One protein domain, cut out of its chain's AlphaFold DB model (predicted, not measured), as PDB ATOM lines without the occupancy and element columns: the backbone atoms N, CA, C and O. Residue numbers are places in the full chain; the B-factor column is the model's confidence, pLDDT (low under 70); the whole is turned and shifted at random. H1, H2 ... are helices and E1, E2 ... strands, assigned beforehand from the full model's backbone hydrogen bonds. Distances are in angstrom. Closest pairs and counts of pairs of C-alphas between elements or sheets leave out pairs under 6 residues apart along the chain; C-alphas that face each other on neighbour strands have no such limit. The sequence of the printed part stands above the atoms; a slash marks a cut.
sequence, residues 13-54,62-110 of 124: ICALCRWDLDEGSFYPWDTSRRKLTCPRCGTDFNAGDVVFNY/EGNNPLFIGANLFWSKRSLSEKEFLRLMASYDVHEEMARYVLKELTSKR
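What this domain is: This is residues 13 to 54 and 62 to 110 of the 124 residues of an uncharacterized protein of ANME-2 cluster archaeon (UniProt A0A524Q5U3). Three helices, H2, H3 and H4, pack crossed in a triangle; beside them is a looser lobe with hairpin E1-E2, antiparallel, at one end and short H1 at the other. The printed part has 91 residues, under half in named elements, in order H1, E1, E2, H2, H3, H4: mostly helix. It is compact, radius of gyration of the C-alphas 13.3 A, spanning 36 by 27 by 25 A.

Where its parts are: Find C-alpha 20 at (217.246, 285.249, 332.705), where H1, residues 20 to 23, begins. E1 is 35 to 37, E2 44 to 46. H2, 66 to 76, runs 15.4 A; H3, 82 to 90, 12.3 A; H4, 96 to 108, 18.1 A, ending at (221.522, 279.686, 314.081).

How they stand to each other: H1 is apart from H2. In the hairpin, N 36 and O 45 are 2.8 A apart, within hydrogen-bond range. H2 touches H4 at a steep tilt of 62 degrees, closest at C-alphas 67 and 102, 5.4 A. H3 touches H4, closest at C-alphas 86 and 99, 6.0 A. Every O i to N i+4 pair is within range in H2, H3 and H4; H1 is too short for one.

The domain as a whole: Residues 55 to 61 are cut out, leaving C-alphas 54 and 62 15.5 A apart. H1 to E1 is a long link. Low confidence includes residues 17 to 29 and 47 to 54.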
ATOM      1  N   ILE A  13     224.209 284.098 335.029       64.38
ATOM      2  CA  ILE A  13     223.595 284.335 333.714       64.38
ATOM      3  C   ILE A  13     224.447 283.708 332.611       64.38
ATOM      4  O   ILE A  13     225.652 283.948 332.510       64.38
ATOM      5  N   CYS A  14     223.809 282.940 331.724       72.50
ATOM      6  CA  CYS A  14     224.462 282.507 330.493       72.50
ATOM      7  C   CYS A  14     224.709 283.724 329.586       72.50
ATOM      8  O   CYS A  14     223.768 284.324 329.053       72.50
ATOM      9  N   ALA A  15     225.985 284.056 329.369       67.12
ATOM     10  CA  ALA A  15     226.417 285.223 328.599       67.12
ATOM     11  C   ALA A  15     225.899 285.245 327.146       67.12
ATOM     12  O   ALA A  15     225.803 286.315 326.541       67.12
ATOM     13  N   LEU A  16     225.520 284.081 326.603       73.19
ATOM     14  CA  LEU A  16     224.929 283.949 325.273       73.19
ATOM     15  C   LEU A  16     223.463 284.352 325.251       73.19
ATOM     16  O   LEU A  16     223.095 285.325 324.593       73.19
ATOM     17  N   CYS A  17     222.609 283.583 325.925       69.75
ATOM     18  CA  CYS A  17     221.172 283.743 325.758       69.75
ATOM     19  C   CYS A  17     220.592 284.906 326.559       69.75
ATOM     20  O   CYS A  17     219.484 285.317 326.227       69.75
ATOM     21  N   ARG A  18     221.298 285.410 327.593       65.94
ATOM     22  CA  ARG A  18     220.839 286.472 328.522       65.94
ATOM     23  C   ARG A  18     219.385 286.320 328.992       65.94
ATOM     24  O   ARG A  18     218.748 287.282 329.398       65.94
ATOM     25  N   TRP A  19     218.858 285.105 328.894       51.78
ATOM     26  CA  TRP A  19     217.427 284.833 328.914       51.78
ATOM     27  C   TRP A  19     216.811 285.183 330.270       51.78
ATOM     28  O   TRP A  19     215.690 285.679 330.341       51.78
ATOM     29  N   ASP A  20     217.610 285.034 331.312       56.34
ATOM     30  CA  ASP A  20     217.246 285.249 332.705       56.34
ATOM     31  C   ASP A  20     216.877 286.713 333.024       56.34
ATOM     32  O   ASP A  20     216.224 286.979 334.029       56.34
ATOM     33  N   LEU A  21     217.217 287.665 332.140       50.19
ATOM     34  CA  LEU A  21     216.874 289.086 332.284       50.19
ATOM     35  C   LEU A  21     215.406 289.418 332.035       50.19
ATOM     36  O   LEU A  21     214.882 290.359 332.624       50.19
ATOM     37  N   ASP A  22     214.759 288.686 331.132       48.09
ATOM     38  CA  ASP A  22     213.403 289.007 330.691       48.09
ATOM     39  C   ASP A  22     212.322 288.293 331.511       48.09
ATOM     40  O   ASP A  22     211.173 288.728 331.515       48.09
ATOM     41  N   GLU A  23     212.684 287.195 332.180       47.00
ATOM     42  CA  GLU A  23     211.763 286.333 332.936       47.00
ATOM     43  C   GLU A  23     212.075 286.302 334.448       47.00
ATOM     44  O   GLU A  23     211.451 285.541 335.185       47.00
ATOM     45  N   GLY A  24     213.030 287.115 334.929       48.91
ATOM     46  CA  GLY A  24     213.344 287.262 336.360       48.91
ATOM     47  C   GLY A  24     213.789 285.969 337.053       48.91
ATOM     48  O   GLY A  24     213.637 285.832 338.263       48.91
ATOM     49  N   SER A  25     214.285 284.999 336.284       48.28
ATOM     50  CA  SER A  25     214.575 283.642 336.749       48.28
ATOM     51  C   SER A  25     216.081 283.408 336.742       48.28
ATOM     52  O   SER A  25     216.690 283.410 335.681       48.28
ATOM     53  N   PHE A  26     216.689 283.203 337.911       56.84
ATOM     54  CA  PHE A  26     218.115 282.880 338.034       56.84
ATOM     55  C   PHE A  26     218.322 281.363 338.002       56.84
ATOM     56  O   PHE A  26     217.634 280.632 338.717       56.84
ATOM     57  N   TYR A  27     219.279 280.878 337.206       59.62
ATOM     58  CA  TYR A  27     219.629 279.456 337.190       59.62
ATOM     59  C   TYR A  27     220.874 279.194 338.042       59.62
ATOM     60  O   TYR A  27     221.933 279.691 337.686       59.62
ATOM     61  N   PRO A  28     220.822 278.408 339.129       65.00
ATOM     62  CA  PRO A  28     222.022 278.100 339.903       65.00
ATOM     63  C   PRO A  28     222.979 277.224 339.073       65.00
ATOM     64  O   PRO A  28     222.675 276.066 338.782       65.00
ATOM     65  N   TRP A  29     224.141 277.759 338.677       68.44
ATOM     66  CA  TRP A  29     225.191 276.952 338.043       68.44
ATOM     67  C   TRP A  29     226.030 276.243 339.102       68.44
ATOM     68  O   TRP A  29     226.508 276.863 340.049       68.44
ATOM     69  N   ASP A  30     226.296 274.959 338.891       70.31
ATOM     70  CA  ASP A  30     227.296 274.217 339.660       70.31
ATOM     71  C   ASP A  30     228.715 274.610 339.208       70.31
ATOM     72  O   ASP A  30     229.345 273.930 338.396       70.31
ATOM     73  N   THR A  31     229.219 275.734 339.721       67.62
ATOM     74  CA  THR A  31     230.541 276.285 339.372       67.62
ATOM     75  C   THR A  31     231.717 275.445 339.879       67.62
ATOM     76  O   THR A  31     232.858 275.711 339.498       67.62
ATOM     77  N   SER A  32     231.467 274.386 340.664       70.25
ATOM     78  CA  SER A  32     232.491 273.384 340.988       70.25
ATOM     79  C   SER A  32     232.944 272.603 339.744       70.25
ATOM     80  O   SER A  32     234.056 272.068 339.693       70.25
ATOM     81  N   ARG A  33     232.109 272.576 338.695       69.44
ATOM     82  CA  ARG A  33     232.436 271.976 337.402       69.44
ATOM     83  C   ARG A  33     233.227 272.953 336.544       69.44
ATOM     84  O   ARG A  33     232.844 274.100 336.363       69.44
ATOM     85  N   ARG A  34     234.288 272.463 335.893       73.19
ATOM     86  CA  ARG A  34     235.054 273.267 334.919       73.19
ATOM     87  C   ARG A  34     234.244 273.645 333.681       73.19
ATOM     88  O   ARG A  34     234.454 274.727 333.145       73.19
ATOM     89  N   LYS A  35     233.353 272.756 333.232       78.69
ATOM     90  CA  LYS A  35     232.484 272.948 332.068       78.69
ATOM     91  C   LYS A  35     231.021 272.893 332.485       78.69
ATOM     92  O   LYS A  35     230.631 272.031 333.270       78.69
ATOM     93  N   LEU A  36     230.242 273.792 331.911       76.56
ATOM     94  CA  LEU A  36     228.813 273.973 332.104       76.56
ATOM     95  C   LEU A  36     228.124 273.924 330.739       76.56
ATOM     96  O   LEU A  36     228.737 274.269 329.732       76.56
ATOM     97  N   THR A  37     226.849 273.547 330.715       79.62
ATOM     98  CA  THR A  37     226.022 273.543 329.502       79.62
ATOM     99  C   THR A  37     224.772 274.359 329.761       79.62
ATOM    100  O   THR A  37     224.048 274.087 330.718       79.62
ATOM    101  N   CYS A  38     224.477 275.340 328.908       76.50
ATOM    102  CA  CYS A  38     223.261 276.125 329.070       76.50
ATOM    103  C   CYS A  38     222.019 275.269 328.787       76.50
ATOM    104  O   CYS A  38     221.877 274.811 327.654       76.50
ATOM    105  N   PRO A  39     221.056 275.121 329.716       72.00
ATOM    106  CA  PRO A  39     219.883 274.286 329.482       72.00
ATOM    107  C   PRO A  39     218.919 274.891 328.448       72.00
ATOM    108  O   PRO A  39     218.061 274.174 327.942       72.00
ATOM    109  N   ARG A  40     219.052 276.181 328.085       73.44
ATOM    110  CA  ARG A  40     218.222 276.799 327.031       73.44
ATOM    111  C   ARG A  40     218.854 276.823 325.654       73.44
ATOM    112  O   ARG A  40     218.189 276.466 324.688       73.44
ATOM    113  N   CYS A  41     220.087 277.314 325.537       73.00
ATOM    114  CA  CYS A  41     220.754 277.402 324.234       73.00
ATOM    115  C   CYS A  41     221.645 276.191 323.925       73.00
ATOM    116  O   CYS A  41     222.247 276.149 322.855       73.00
ATOM    117  N   GLY A  42     221.762 275.235 324.856       76.94
ATOM    118  CA  GLY A  42     222.549 274.009 324.700       76.94
ATOM    119  C   GLY A  42     224.047 274.241 324.520       76.94
ATOM    120  O   GLY A  42     224.755 273.328 324.121       76.94
ATOM    121  N   THR A  43     224.532 275.469 324.729       77.31
ATOM    122  CA  THR A  43     225.936 275.799 324.485       77.31
ATOM    123  C   THR A  43     226.771 275.481 325.711       77.31
ATOM    124  O   THR A  43     226.401 275.864 326.822       77.31
ATOM    125  N   ASP A  44     227.890 274.804 325.478       79.06
ATOM    126  CA  ASP A  44     228.897 274.513 326.488       79.06
ATOM    127  C   ASP A  44     229.823 275.712 326.706       79.06
ATOM    128  O   ASP A  44     230.203 276.402 325.757       79.06
ATOM    129  N   PHE A  45     230.209 275.945 327.957       74.06
ATOM    130  CA  PHE A  45     231.123 277.012 328.358       74.06
ATOM    131  C   PHE A  45     231.836 276.694 329.668       74.06
ATOM    132  O   PHE A  45     231.482 275.738 330.357       74.06
ATOM    133  N   ASN A  46     232.872 277.458 330.017       74.06
ATOM    134  CA  ASN A  46     233.582 277.233 331.272       74.06
ATOM    135  C   ASN A  46     232.890 277.966 332.419       74.06
ATOM    136  O   ASN A  46     232.286 279.011 332.211       74.06
ATOM    137  N   ALA A  47     233.026 277.476 333.652       69.88
ATOM    138  CA  ALA A  47     232.448 278.166 334.810       69.88
ATOM    139  C   ALA A  47     232.934 279.620 334.962       69.88
ATOM    140  O   ALA A  47     232.155 280.482 335.356       69.88
ATOM    141  N   GLY A  48     234.180 279.912 334.572       66.12
ATOM    142  CA  GLY A  48     234.722 281.278 334.552       66.12
ATOM    143  C   GLY A  48     234.124 282.190 333.476       66.12
ATOM    144  O   GLY A  48     234.396 283.382 333.478       66.12
ATOM    145  N   ASP A  49     233.313 281.649 332.566       66.62
ATOM    146  CA  ASP A  49     232.621 282.427 331.546       66.62
ATOM    147  C   ASP A  49     231.211 282.891 331.976       66.62
ATOM    148  O   ASP A  49     230.513 283.573 331.217       66.62
ATOM    149  N   VAL A  50     230.765 282.511 333.179       63.22
ATOM    150  CA  VAL A  50     229.514 283.003 333.774       63.22
ATOM    151  C   VAL A  50     229.675 284.485 334.112       63.22
ATOM    152  O   VAL A  50     230.659 284.888 334.727       63.22
ATOM    153  N   VAL A  51     228.701 285.309 333.724       62.84
ATOM    154  CA  VAL A  51     228.722 286.747 334.029       62.84
ATOM    155  C   VAL A  51     227.998 286.987 335.346       62.84
ATOM    156  O   VAL A  51     226.778 286.836 335.404       62.84
ATOM    157  N   PHE A  52     228.749 287.410 336.366       55.53
ATOM    158  CA  PHE A  52     228.212 287.868 337.645       55.53
ATOM    159  C   PHE A  52     227.934 289.368 337.581       55.53
ATOM    160  O   PHE A  52     228.840 290.180 337.411       55.53
ATOM    161  N   ASN A  53     226.674 289.755 337.715       52.69
ATOM    162  CA  ASN A  53     226.283 291.140 337.916       52.69
ATOM    163  C   ASN A  53     224.987 291.311 338.729       52.69
ATOM    164  O   ASN A  53     223.909 290.906 338.296       52.69
ATOM    165  N   TYR A  54     225.113 291.975 339.876       45.78
ATOM    166  CA  TYR A  54     224.031 292.375 340.782       45.78
ATOM    167  C   TYR A  54     223.233 293.599 340.278       45.78
ATOM    168  O   TYR A  54     222.103 293.824 340.696       45.78
ATOM    169  N   GLU A  62     234.456 289.755 330.972       57.12
ATOM    170  CA  GLU A  62     235.916 289.966 331.053       57.12
ATOM    171  C   GLU A  62     236.727 288.781 330.501       57.12
ATOM    172  O   GLU A  62     237.934 288.686 330.716       57.12
ATOM    173  N   GLY A  63     236.081 287.838 329.812       65.25
ATOM    174  CA  GLY A  63     236.766 286.689 329.228       65.25
ATOM    175  C   GLY A  63     237.124 286.872 327.752       65.25
ATOM    176  O   GLY A  63     236.700 287.811 327.081       65.25
ATOM    177  N   ASN A  64     237.883 285.909 327.226       69.00
ATOM    178  CA  ASN A  64     238.383 285.920 325.847       69.00
ATOM    179  C   ASN A  64     237.619 284.972 324.915       69.00
ATOM    180  O   ASN A  64     238.066 284.712 323.801       69.00
ATOM    181  N   ASN A  65     236.491 284.400 325.350       80.50
ATOM    182  CA  ASN A  65     235.722 283.493 324.508       80.50
ATOM    183  C   ASN A  65     235.043 284.281 323.368       80.50
ATOM    184  O   ASN A  65     234.150 285.096 323.636       80.50
ATOM    185  N   PRO A  66     235.390 284.015 322.094       83.69
ATOM    186  CA  PRO A  66     234.863 284.776 320.963       83.69
ATOM    187  C   PRO A  66     233.336 284.740 320.859       83.69
ATOM    188  O   PRO A  66     232.713 285.715 320.439       83.69
ATOM    189  N   LEU A  67     232.712 283.634 321.267       81.75
ATOM    190  CA  LEU A  67     231.266 283.465 321.193       81.75
ATOM    191  C   LEU A  67     230.544 284.398 322.182       81.75
ATOM    192  O   LEU A  67     229.516 284.988 321.840       81.75
ATOM    193  N   PHE A  68     231.118 284.603 323.370       79.38
ATOM    194  CA  PHE A  68     230.588 285.523 324.382       79.38
ATOM    195  C   PHE A  68     230.843 286.988 324.056       79.38
ATOM    196  O   PHE A  68     229.942 287.812 324.233       79.38
ATOM    197  N   ILE A  69     232.013 287.304 323.498       80.69
ATOM    198  CA  ILE A  69     232.304 288.639 322.959       80.69
ATOM    199  C   ILE A  69     231.265 288.991 321.886       80.69
ATOM    200  O   ILE A  69     230.597 290.023 321.982       80.69
ATOM    201  N   GLY A  70     231.044 288.092 320.920       82.81
ATOM    202  CA  GLY A  70     230.054 288.290 319.863       82.81
ATOM    203  C   GLY A  70     228.639 288.490 320.401       82.81
ATOM    204  O   GLY A  70     227.952 289.426 319.991       82.81
ATOM    205  N   ALA A  71     228.208 287.672 321.364       79.56
ATOM    206  CA  ALA A  71     226.903 287.838 322.001       79.56
ATOM    207  C   ALA A  71     226.767 289.207 322.685       79.56
ATOM    208  O   ALA A  71     225.757 289.888 322.510       79.56
ATOM    209  N   ASN A  72     227.792 289.654 323.417       76.94
ATOM    210  CA  ASN A  72     227.792 290.959 324.076       76.94
ATOM    211  C   ASN A  72     227.675 292.123 323.071       76.94
ATOM    212  O   ASN A  72     226.900 293.060 323.284       76.94
ATOM    213  N   LEU A  73     228.383 292.046 321.942       78.62
ATOM    214  CA  LEU A  73     228.273 293.030 320.858       78.62
ATOM    215  C   LEU A  73     226.860 293.072 320.258       78.62
ATOM    216  O   LEU A  73     226.318 294.156 320.038       78.62
ATOM    217  N   PHE A  74     226.225 291.913 320.070       74.94
ATOM    218  CA  PHE A  74     224.836 291.824 319.604       74.94
ATOM    219  C   PHE A  74     223.832 292.450 320.579       74.94
ATOM    220  O   PHE A  74     222.887 293.125 320.159       74.94
ATOM    221  N   TRP A  75     224.026 292.244 321.881       70.31
ATOM    222  CA  TRP A  75     223.135 292.789 322.902       70.31
ATOM    223  C   TRP A  75     223.323 294.295 323.118       70.31
ATOM    224  O   TRP A  75     222.338 295.009 323.300       70.31
ATOM    225  N   SER A  76     224.559 294.798 323.054       70.12
ATOM    226  CA  SER A  76     224.873 296.220 323.282       70.12
ATOM    227  C   SER A  76     224.439 297.153 322.141       70.12
ATOM    228  O   SER A  76     224.309 298.361 322.344       70.12
ATOM    229  N   LYS A  77     224.182 296.622 320.940       67.75
ATOM    230  CA  LYS A  77     223.839 297.415 319.748       67.75
ATOM    231  C   LYS A  77     222.411 297.142 319.289       67.75
ATOM    232  O   LYS A  77     222.013 295.997 319.103       67.75
ATOM    233  N   ARG A  78     221.604 298.192 319.065       59.91
ATOM    234  CA  ARG A  78     220.221 298.056 318.550       59.91
ATOM    235  C   ARG A  78     220.163 297.392 317.171       59.91
ATOM    236  O   ARG A  78     219.315 296.534 316.973       59.91
ATOM    237  N   SER A  79     221.088 297.736 316.281       68.56
ATOM    238  CA  SER A  79     221.282 297.103 314.975       68.56
ATOM    239  C   SER A  79     222.777 296.965 314.708       68.56
ATOM    240  O   SER A  79     223.557 297.778 315.208       68.56
ATOM    241  N   LEU A  80     223.173 295.919 313.981       74.38
ATOM    242  CA  LEU A  80     224.569 295.646 313.661       74.38
ATOM    243  C   LEU A  80     224.645 294.915 312.316       74.38
ATOM    244  O   LEU A  80     224.063 293.841 312.163       74.38
ATOM    245  N   SER A  81     225.319 295.512 311.332       84.44
ATOM    246  CA  SER A  81     225.589 294.841 310.050       84.44
ATOM    247  C   SER A  81     226.687 293.786 310.210       84.44
ATOM    248  O   SER A  81     227.489 293.879 311.137       84.44
ATOM    249  N   GLU A  82     226.788 292.817 309.295       86.62
ATOM    250  CA  GLU A  82     227.880 291.830 309.312       86.62
ATOM    251  C   GLU A  82     229.250 292.517 309.263       86.62
ATOM    252  O   GLU A  82     230.115 292.232 310.085       86.62
ATOM    253  N   LYS A  83     229.426 293.496 308.369       89.06
ATOM    254  CA  LYS A  83     230.673 294.266 308.257       89.06
ATOM    255  C   LYS A  83     231.034 294.974 309.565       89.06
ATOM    256  O   LYS A  83     232.197 294.989 309.963       89.06
ATOM    257  N   GLU A  84     230.049 295.571 310.234       88.50
ATOM    258  CA  GLU A  84     230.274 296.236 311.516       88.50
ATOM    259  C   GLU A  84     230.554 295.230 312.636       88.50
ATOM    260  O   GLU A  84     231.448 295.470 313.443       88.50
ATOM    261  N   PHE A  85     229.864 294.086 312.646       88.19
ATOM    262  CA  PHE A  85     230.122 292.989 313.574       88.19
ATOM    263  C   PHE A  85     231.562 292.481 313.449       88.19
ATOM    264  O   PHE A  85     232.275 292.442 314.445       88.19
ATOM    265  N   LEU A  86     232.023 292.170 312.231       90.94
ATOM    266  CA  LEU A  86     233.392 291.701 311.984       90.94
ATOM    267  C   LEU A  86     234.434 292.741 312.422       90.94
ATOM    268  O   LEU A  86     235.416 292.389 313.069       90.94
ATOM    269  N   ARG A  87     234.190 294.029 312.142       92.56
ATOM    270  CA  ARG A  87     235.070 295.125 312.581       92.56
ATOM    271  C   ARG A  87     235.156 295.229 314.105       92.56
ATOM    272  O   ARG A  87     236.236 295.474 314.629       92.56
ATOM    273  N   LEU A  88     234.031 295.085 314.806       89.81
ATOM    274  CA  LEU A  88     234.011 295.117 316.268       89.81
ATOM    275  C   LEU A  88     234.684 293.876 316.853       89.81
ATOM    276  O   LEU A  88     235.477 294.013 317.765       89.81
ATOM    277  N   MET A  89     234.444 292.684 316.310       90.81
ATOM    278  CA  MET A  89     235.134 291.465 316.750       90.81
ATOM    279  C   MET A  89     236.659 291.580 316.600       90.81
ATOM    280  O   MET A  89     237.396 291.185 317.499       90.81
ATOM    281  N   ALA A  90     237.133 292.197 315.513       91.81
ATOM    282  CA  ALA A  90     238.556 292.445 315.300       91.81
ATOM    283  C   ALA A  90     239.178 293.392 316.345       91.81
ATOM    284  O   ALA A  90     240.358 293.253 316.640       91.81
ATOM    285  N   SER A  91     238.414 294.313 316.956       90.94
ATOM    286  CA  SER A  91     238.936 295.152 318.052       90.94
ATOM    287  C   SER A  91     239.129 294.395 319.370       90.94
ATOM    288  O   SER A  91     239.625 294.978 320.328       90.94
ATOM    289  N   TYR A  92     238.709 293.130 319.425       86.75
ATOM    290  CA  TYR A  92     238.981 292.183 320.510       86.75
ATOM    291  C   TYR A  92     239.976 291.094 320.069       86.75
ATOM    292  O   TYR A  92     239.952 289.989 320.605       86.75
ATOM    293  N   ASP A  93     240.789 291.363 319.040       90.19
ATOM    294  CA  ASP A  93     241.778 290.431 318.478       90.19
ATOM    295  C   ASP A  93     241.186 289.092 317.992       90.19
ATOM    296  O   ASP A  93     241.871 288.070 317.898       90.19
ATOM    297  N   VAL A  94     239.896 289.077 317.631       89.56
ATOM    298  CA  VAL A  94     239.257 287.897 317.043       89.56
ATOM    299  C   VAL A  94     239.422 287.919 315.525       89.56
ATOM    300  O   VAL A  94     238.900 288.799 314.838       89.56
ATOM    301  N   HIS A  95     240.097 286.901 314.988       93.31
ATOM    302  CA  HIS A  95     240.259 286.712 313.547       93.31
ATOM    303  C   HIS A  95     238.921 286.587 312.805       93.31
ATOM    304  O   HIS A  95     237.952 286.021 313.314       93.31
ATOM    305  N   GLU A  96     238.889 287.056 311.553       92.31
ATOM    306  CA  GLU A  96     237.667 287.133 310.744       92.31
ATOM    307  C   GLU A  96     236.957 285.781 310.580       92.31
ATOM    308  O   GLU A  96     235.736 285.717 310.703       92.31
ATOM    309  N   GLU A  97     237.695 284.690 310.357       94.75
ATOM    310  CA  GLU A  97     237.114 283.345 310.237       94.75
ATOM    311  C   GLU A  97     236.346 282.946 311.507       94.75
ATOM    312  O   GLU A  97     235.190 282.514 311.439       94.75
ATOM    313  N   MET A  98     236.947 283.183 312.676       94.25
ATOM    314  CA  MET A  98     236.312 282.939 313.970       94.25
ATOM    315  C   MET A  98     235.114 283.870 314.181       94.25
ATOM    316  O   MET A  98     234.062 283.429 314.636       94.25
ATOM    317  N   ALA A  99     235.223 285.144 313.802       90.62
ATOM    318  CA  ALA A  99     234.115 286.090 313.897       90.62
ATOM    319  C   ALA A  99     232.924 285.674 313.007       90.62
ATOM    320  O   ALA A  99     231.777 285.715 313.454       90.62
ATOM    321  N   ARG A 100     233.169 285.193 311.782       90.25
ATOM    322  CA  ARG A 100     232.129 284.652 310.887       90.25
ATOM    323  C   ARG A 100     231.474 283.399 311.466       90.25
ATOM    324  O   ARG A 100     230.249 283.275 311.417       90.25
ATOM    325  N   TYR A 101     232.266 282.500 312.050       91.19
ATOM    326  CA  TYR A 101     231.745 281.341 312.776       91.19
ATOM    327  C   TYR A 101     230.839 281.768 313.939       91.19
ATOM    328  O   TYR A 101     229.705 281.301 314.035       91.19
ATOM    329  N   VAL A 102     231.287 282.714 314.768       86.56
ATOM    330  CA  VAL A 102     230.499 283.256 315.884       86.56
ATOM    331  C   VAL A 102     229.188 283.865 315.388       86.56
ATOM    332  O   VAL A 102     228.128 283.550 315.923       86.56
ATOM    333  N   LEU A 103     229.221 284.684 314.335       85.50
ATOM    334  CA  LEU A 103     228.017 285.273 313.743       85.50
ATOM    335  C   LEU A 103     227.008 284.195 313.306       85.50
ATOM    336  O   LEU A 103     225.807 284.306 313.575       85.50
ATOM    337  N   LYS A 104     227.492 283.120 312.676       85.00
ATOM    338  CA  LYS A 104     226.674 281.964 312.285       85.00
ATOM    339  C   LYS A 104     226.098 281.224 313.498       85.00
ATOM    340  O   LYS A 104     224.918 280.878 313.499       85.00
ATOM    341  N   GLU A 105     226.891 280.989 314.538       82.38
ATOM    342  CA  GLU A 105     226.432 280.330 315.768       82.38
ATOM    343  C   GLU A 105     225.345 281.149 316.476       82.38
ATOM    344  O   GLU A 105     224.296 280.616 316.839       82.38
ATOM    345  N   LEU A 106     225.543 282.464 316.608       78.75
ATOM    346  CA  LEU A 106     224.593 283.361 317.272       78.75
ATOM    347  C   LEU A 106     223.251 283.443 316.534       78.75
ATOM    348  O   LEU A 106     222.190 283.464 317.167       78.75
ATOM    349  N   THR A 107     223.290 283.451 315.201       75.69
ATOM    350  CA  THR A 107     222.093 283.499 314.347       75.69
ATOM    351  C   THR A 107     221.371 282.151 314.266       75.69
ATOM    352  O   THR A 107     220.140 282.115 314.299       75.69
ATOM    353  N   SER A 108     222.101 281.033 314.209       74.62
ATOM    354  CA  SER A 108     221.522 279.686 314.081       74.62
ATOM    355  C   SER A 108     220.924 279.153 315.384       74.62
ATOM    356  O   SER A 108     219.835 278.576 315.370       74.62
ATOM    357  N   LYS A 109     221.571 279.394 316.530       66.38
ATOM    358  CA  LYS A 109     221.145 278.859 317.835       66.38
ATOM    359  C   LYS A 109     219.989 279.622 318.483       66.38
ATOM    360  O   LYS A 109     219.631 279.337 319.625       66.38
ATOM    361  N   ARG A 110     219.392 280.602 317.788       60.34
ATOM    362  CA  ARG A 110     218.364 281.510 318.341       60.34
ATOM    363  C   ARG A 110     218.782 282.109 319.692       60.34
ATOM    364  O   ARG A 110     217.931 282.411 320.526       60.34
TER     365      ARG A 110